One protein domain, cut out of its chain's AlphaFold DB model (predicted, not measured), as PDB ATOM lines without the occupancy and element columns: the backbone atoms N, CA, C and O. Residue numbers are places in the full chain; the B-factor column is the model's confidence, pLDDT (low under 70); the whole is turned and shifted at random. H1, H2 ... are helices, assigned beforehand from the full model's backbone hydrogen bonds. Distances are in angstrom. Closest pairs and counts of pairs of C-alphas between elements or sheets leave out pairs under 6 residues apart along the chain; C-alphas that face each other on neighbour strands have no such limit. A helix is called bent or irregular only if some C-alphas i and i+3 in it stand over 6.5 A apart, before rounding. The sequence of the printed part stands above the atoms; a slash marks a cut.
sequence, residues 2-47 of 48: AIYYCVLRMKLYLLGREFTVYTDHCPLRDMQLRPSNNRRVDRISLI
ATOM      1  N   ALA A   2     301.772 220.352 247.663       91.88
ATOM      2  CA  ALA A   2     302.538 221.518 247.201       91.88
ATOM      3  C   ALA A   2     302.714 221.566 245.670       91.88
ATOM      4  O   ALA A   2     302.400 222.575 245.052       91.88
ATOM      5  N   ILE A   3     303.102 220.442 245.056       92.38
ATOM      6  CA  ILE A   3     303.265 220.313 243.596       92.38
ATOM      7  C   ILE A   3     301.972 220.627 242.846       92.38
ATOM      8  O   ILE A   3     301.973 221.425 241.919       92.38
ATOM      9  N   TYR A   4     300.854 220.056 243.297       92.06
ATOM     10  CA  TYR A   4     299.537 220.299 242.716       92.06
ATOM     11  C   TYR A   4     299.177 221.792 242.703       92.06
ATOM     12  O   TYR A   4     298.791 222.332 241.669       92.06
ATOM     13  N   TYR A   5     299.355 222.483 243.833       94.69
ATOM     14  CA  TYR A   5     299.079 223.919 243.905       94.69
ATOM     15  C   TYR A   5     300.067 224.757 243.092       94.69
ATOM     16  O   TYR A   5     299.667 225.762 242.509       94.69
ATOM     17  N   CYS A   6     301.333 224.341 243.021       94.19
ATOM     18  CA  CYS A   6     302.339 224.984 242.180       94.19
ATOM     19  C   CYS A   6     301.924 224.939 240.701       94.19
ATOM     20  O   CYS A   6     301.825 225.984 240.059       94.19
ATOM     21  N   VAL A   7     301.568 223.754 240.193       93.56
ATOM     22  CA  VAL A   7     301.136 223.585 238.797       93.56
ATOM     23  C   VAL A   7     299.838 224.337 238.517       93.56
ATOM     24  O   VAL A   7     299.753 225.035 237.509       93.56
ATOM     25  N   LEU A   8     298.858 224.302 239.428       94.75
ATOM     26  CA  LEU A   8     297.639 225.104 239.275       94.75
ATOM     27  C   LEU A   8     297.929 226.604 239.183       94.75
ATOM     28  O   LEU A   8     297.360 227.289 238.334       94.75
ATOM     29  N   ARG A   9     298.827 227.119 240.028       96.50
ATOM     30  CA  ARG A   9     299.226 228.530 240.004       96.50
ATOM     31  C   ARG A   9     299.939 228.897 238.703       96.50
ATOM     32  O   ARG A   9     299.772 230.009 238.213       96.50
ATOM     33  N   MET A  10     300.708 227.970 238.136       95.81
ATOM     34  CA  MET A  10     301.458 228.162 236.893       95.81
ATOM     35  C   MET A  10     300.676 227.759 235.634       95.81
ATOM     36  O   MET A  10     301.229 227.840 234.540       95.81
ATOM     37  N   LYS A  11     299.395 227.376 235.743       94.44
ATOM     38  CA  LYS A  11     298.595 226.824 234.636       94.44
ATOM     39  C   LYS A  11     298.675 227.650 233.352       94.44
ATOM     40  O   LYS A  11     298.910 227.090 232.290       94.44
ATOM     41  N   LEU A  12     298.501 228.970 233.440       96.56
ATOM     42  CA  LEU A  12     298.547 229.854 232.265       96.56
ATOM     43  C   LEU A  12     299.933 229.907 231.616       96.56
ATOM     44  O   LEU A  12     300.038 230.056 230.405       96.56
ATOM     45  N   TYR A  13     300.989 229.777 232.416       96.56
ATOM     46  CA  TYR A  13     302.365 229.775 231.931       96.56
ATOM     47  C   TYR A  13     302.747 228.438 231.280       96.56
ATOM     48  O   TYR A  13     303.477 228.421 230.292       96.56
ATOM     49  N   LEU A  14     302.250 227.327 231.832       94.94
ATOM     50  CA  LEU A  14     302.535 225.968 231.362       94.94
ATOM     51  C   LEU A  14     301.641 225.533 230.192       94.94
ATOM     52  O   LEU A  14     301.972 224.573 229.502       94.94
ATOM     53  N   LEU A  15     300.517 226.215 229.958       95.06
ATOM     54  CA  LEU A  15     299.565 225.852 228.911       95.06
ATOM     55  C   LEU A  15     300.247 225.776 227.535       95.06
ATOM     56  O   LEU A  15     300.848 226.744 227.073       95.06
ATOM     57  N   GLY A  16     300.125 224.618 226.880       95.06
ATOM     58  CA  GLY A  16     300.699 224.368 225.555       95.06
ATOM     59  C   GLY A  16     302.215 224.149 225.541       95.06
ATOM     60  O   GLY A  16     302.800 224.103 224.462       95.06
ATOM     61  N   ARG A  17     302.859 224.022 226.709       95.38
ATOM     62  CA  ARG A  17     304.293 223.743 226.832       95.38
ATOM     63  C   ARG A  17     304.520 222.347 227.390       95.38
ATOM     64  O   ARG A  17     303.806 221.909 228.287       95.38
ATOM     65  N   GLU A  18     305.560 221.687 226.901       94.88
ATOM     66  CA  GLU A  18     306.105 220.500 227.551       94.88
ATOM     67  C   GLU A  18     306.916 220.930 228.782       94.88
ATOM     68  O   GLU A  18     307.713 221.870 228.717       94.88
ATOM     69  N   PHE A  19     306.685 220.283 229.924       93.44
ATOM     70  CA  PHE A  19     307.395 220.571 231.167       93.44
ATOM     71  C   PHE A  19     307.637 219.294 231.974       93.44
ATOM     72  O   PHE A  19     306.932 218.299 231.830       93.44
ATOM     73  N   THR A  20     308.630 219.338 232.862       93.38
ATOM     74  CA  THR A  20     308.985 218.220 233.742       93.38
ATOM     75  C   THR A  20     308.954 218.676 235.194       93.38
ATOM     76  O   THR A  20     309.535 219.703 235.544       93.38
ATOM     77  N   VAL A  21     308.291 217.901 236.053       91.31
ATOM     78  CA  VAL A  21     308.263 218.138 237.501       91.31
ATOM     79  C   VAL A  21     309.217 217.165 238.183       91.31
ATOM     80  O   VAL A  21     308.942 215.971 238.268       91.31
ATOM     81  N   TYR A  22     310.320 217.683 238.717       92.69
ATOM     82  CA  TYR A  22     311.227 216.909 239.560       92.69
ATOM     83  C   TYR A  22     310.725 216.927 241.004       92.69
ATOM     84  O   TYR A  22     310.528 217.989 241.594       92.69
ATOM     85  N   THR A  23     310.487 215.745 241.573       91.31
ATOM     86  CA  THR A  23     309.983 215.592 242.939       91.31
ATOM     87  C   THR A  23     310.525 214.330 243.600       91.31
ATOM     88  O   THR A  23     310.695 213.293 242.962       91.31
ATOM     89  N   ASP A  24     310.748 214.424 244.905       92.25
ATOM     90  CA  ASP A  24     311.050 213.326 245.824       92.25
ATOM     91  C   ASP A  24     309.799 212.540 246.266       92.25
ATOM     92  O   ASP A  24     309.902 211.488 246.897       92.25
ATOM     93  N   HIS A  25     308.598 213.005 245.913       89.31
ATOM     94  CA  HIS A  25     307.347 212.363 246.287       89.31
ATOM     95  C   HIS A  25     307.062 211.145 245.393       89.31
ATOM     96  O   HIS A  25     306.354 211.247 244.384       89.31
ATOM     97  N   CYS A  26     307.574 209.974 245.796       89.19
ATOM     98  CA  CYS A  26     307.494 208.713 245.045       89.19
ATOM     99  C   CYS A  26     306.109 208.417 244.436       89.19
ATOM    100  O   CYS A  26     306.059 208.110 243.248       89.19
ATOM    101  N   PRO A  27     304.969 208.589 245.146       88.25
ATOM    102  CA  PRO A  27     303.664 208.301 244.552       88.25
ATOM    103  C   PRO A  27     303.312 209.155 243.330       88.25
ATOM    104  O   PRO A  27     302.556 208.694 242.492       88.25
ATOM    105  N   LEU A  28     303.817 210.392 243.236       88.19
ATOM    106  CA  LEU A  28     303.582 211.253 242.068       88.19
ATOM    107  C   LEU A  28     304.565 210.939 240.943       88.19
ATOM    108  O   LEU A  28     304.178 210.953 239.781       88.19
ATOM    109  N   ARG A  29     305.818 210.626 241.293       89.75
ATOM    110  CA  ARG A  29     306.848 210.216 240.334       89.75
ATOM    111  C   ARG A  29     306.459 208.927 239.609       89.75
ATOM    112  O   ARG A  29     306.583 208.836 238.395       89.75
ATOM    113  N   ASP A  30     305.955 207.952 240.356       89.12
ATOM    114  CA  ASP A  30     305.670 206.613 239.839       89.12
ATOM    115  C   ASP A  30     304.234 206.497 239.277       89.12
ATOM    116  O   ASP A  30     303.844 205.451 238.759       89.12
ATOM    117  N   MET A  31     303.456 207.586 239.337       87.94
ATOM    118  CA  MET A  31     302.039 207.670 238.957       87.94
ATOM    119  C   MET A  31     301.765 207.355 237.482       87.94
ATOM    120  O   MET A  31     300.691 206.864 237.150       87.94
ATOM    121  N   GLN A  32     302.727 207.630 236.597       81.81
ATOM    122  CA  GLN A  32     302.631 207.288 235.171       81.81
ATOM    123  C   GLN A  32     303.017 205.832 234.885       81.81
ATOM    124  O   GLN A  32     302.640 205.280 233.857       81.81
ATOM    125  N   LEU A  33     303.777 205.205 235.787       86.00
ATOM    126  CA  LEU A  33     304.280 203.844 235.613       86.00
ATOM    127  C   LEU A  33     303.326 202.805 236.198       86.00
ATOM    128  O   LEU A  33     303.268 201.678 235.706       86.00
ATOM    129  N   ARG A  34     302.625 203.143 237.289       82.31
ATOM    130  CA  ARG A  34     301.750 202.214 238.009       82.31
ATOM    131  C   ARG A  34     300.507 202.931 238.537       82.31
ATOM    132  O   ARG A  34     300.642 204.007 239.119       82.31
ATOM    133  N   PRO A  35     299.315 202.318 238.419       77.25
ATOM    134  CA  PRO A  35     298.126 202.834 239.077       77.25
ATOM    135  C   PRO A  35     298.346 202.847 240.591       77.25
ATOM    136  O   PRO A  35     298.891 201.900 241.168       77.25
ATOM    137  N   SER A  36     297.946 203.937 241.236       81.06
ATOM    138  CA  SER A  36     298.061 204.062 242.680       81.06
ATOM    139  C   SER A  36     296.781 203.540 243.340       81.06
ATOM    140  O   SER A  36     295.681 203.797 242.870       81.06
ATOM    141  N   ASN A  37     296.882 202.879 244.496       84.56
ATOM    142  CA  ASN A  37     295.694 202.618 245.327       84.56
ATOM    143  C   ASN A  37     295.197 203.894 246.043       84.56
ATOM    144  O   ASN A  37     294.285 203.850 246.871       84.56
ATOM    145  N   ASN A  38     295.817 205.044 245.766       87.75
ATOM    146  CA  ASN A  38     295.541 206.306 246.416       87.75
ATOM    147  C   ASN A  38     294.732 207.208 245.482       87.75
ATOM    148  O   ASN A  38     295.285 207.989 244.713       87.75
ATOM    149  N   ARG A  39     293.411 207.221 245.682       88.56
ATOM    150  CA  ARG A  39     292.460 208.066 244.931       88.56
ATOM    151  C   ARG A  39     292.842 209.549 244.855       88.56
ATOM    152  O   ARG A  39     292.317 210.296 244.031       88.56
ATOM    153  N   ARG A  40     293.673 210.047 245.776       88.81
ATOM    154  CA  ARG A  40     294.170 211.426 245.727       88.81
ATOM    155  C   ARG A  40     295.243 211.609 244.659       88.81
ATOM    156  O   ARG A  40     295.226 212.635 243.992       88.81
ATOM    157  N   VAL A  41     296.161 210.657 244.543       88.94
ATOM    158  CA  VAL A  41     297.219 210.655 243.531       88.94
ATOM    159  C   VAL A  41     296.579 210.515 242.153       88.94
ATOM    160  O   VAL A  41     296.831 211.365 241.310       88.94
ATOM    161  N   ASP A  42     295.620 209.600 241.984       88.25
ATOM    162  CA  ASP A  42     294.887 209.439 240.714       88.25
ATOM    163  C   ASP A  42     294.151 210.723 240.293       88.25
ATOM    164  O   ASP A  42     294.146 211.112 239.133       88.25
ATOM    165  N   ARG A  43     293.556 211.462 241.239       87.88
ATOM    166  CA  ARG A  43     292.944 212.764 240.914       87.88
ATOM    167  C   ARG A  43     293.964 213.818 240.494       87.88
ATOM    168  O   ARG A  43     293.646 214.669 239.672       87.88
ATOM    169  N   ILE A  44     295.159 213.794 241.077       89.25
ATOM    170  CA  ILE A  44     296.240 214.714 240.710       89.25
ATOM    171  C   ILE A  44     296.816 214.333 239.335       89.25
ATOM    172  O   ILE A  44     297.178 215.231 238.582       89.25
ATOM    173  N   SER A  45     296.822 213.044 238.975       85.44
ATOM    174  CA  SER A  45     297.287 212.543 237.672       85.44
ATOM    175  C   SER A  45     296.462 213.010 236.483       85.44
ATOM    176  O   SER A  45     296.943 212.976 235.365       85.44
ATOM    177  N   LEU A  46     295.210 213.403 236.703       84.62
ATOM    178  CA  LEU A  46     294.363 213.951 235.641       84.62
ATOM    179  C   LEU A  46     294.689 215.417 235.328       84.62
ATOM    180  O   LEU A  46     294.176 215.968 234.359       84.62
ATOM    181  N   ILE A  47     295.464 216.069 236.196       83.50
ATOM    182  CA  ILE A  47     295.773 217.502 236.125       83.50
ATOM    183  C   ILE A  47     297.238 217.738 235.735       83.50
ATOM    184  O   ILE A  47     297.535 218.791 235.171       83.50
TER     185      ILE A  47
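This is residues 2 to 47 of the 48 residues of the protein "Hypothetical protein" of Rotaria socialis (UniProt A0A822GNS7). Four short helices are strung round an open ring of chain, with H1 and H2 toward one end of an elongated outline and H3 and H4 packed together at a steep angle toward the other. The long link, residues 15 to 25, bridges the two pairs, and H4 then brings the chain back close to H1; residues 12 to 20, of which 12 to 14 belong to H2, stick out at one end. The printed part has 46 residues with four named helices, in the order H1, H2, H3, H4, and no named strand; the class is all helix. It is only just compact, close to loose, with a radius of gyration of the C-alphas of 11.0 A, and the C-alphas span 31 by 18 by 17 A.

H1, residues 2 to 9, touches no helix. A tight link of one residue, Met 10, leads from it to H2, residues 11 to 14. H1 and H2 are close but not clearly touching, with 1 pair of C-alphas within 8 A: those of Val 7 and Leu 14, 7.9 A apart. H2 touches no helix either. The long link of 11 residues then runs to H3, residues 26 to 32, and H2 and H3 are apart. H1 and H3 are apart as well. A short link of 6 residues joins H3 to H4, residues 39 to 45. H3 and H4 touch, with 7 pairs of C-alphas within 8 A; the closest C-alphas are those of Leu 28 and Val 41, 6.6 A apart. Their lines stand at a steep tilt of 63 degrees, and they run the same way. H4 and H1 are close but not clearly touching, with the C-alphas of Tyr 4 and Ile 44 the closest at 6.8 A. These two helices run the same way at a steep tilt of 47 degrees. H2 and H4 are apart. In H1 and H4 every O i to N i+4 pair is within hydrogen-bond range, and in H3 2 of 3 are; H2, with four residues, is too short for such a pair, and its one O i to N i+3 pair is within range.

H1 begins at C-alpha 2, at (302.538, 221.518, 247.201), and measures 10.6 A from its first to its last C-alpha over residues 2 to 9. H2, residues 11 to 14, measures 5.2 A. H3, residues 26 to 32, begins at C-alpha 26, at (307.494, 208.713, 245.045), and measures 11.1 A. H3 is irregular: C-alphas 29 and 32 are 7.3 A apart, and its line is a rough one. H4, residues 39 to 45, measures 9.8 A and ends at C-alpha 45, at (297.287, 212.543, 237.672).

The two C-alphas farthest apart are those of Tyr 13 in H2 and Asn 37 in the link from H3 to H4, 31.0 A apart. The first and last printed C-alphas, those of Ala 2 and Ile 47, are 13.6 A apart. Residues 12 to 20 stand free; the body without them has 37 residues and spans 26 by 18 by 13 A, with a radius of gyration of 9.8 A. The link from H2 to H3 is long, that from H3 to H4 is short and that from H1 to H2 is tight. The printed part has no cut; it begins at residue 2 and ends at residue 47 of a full chain of 48 residues. The mean pLDDT of the printed part is 90.2, and no printed residue is under 70. By helix the mean is 94 for H1, 96 for H2, and 88 for both H3 and H4.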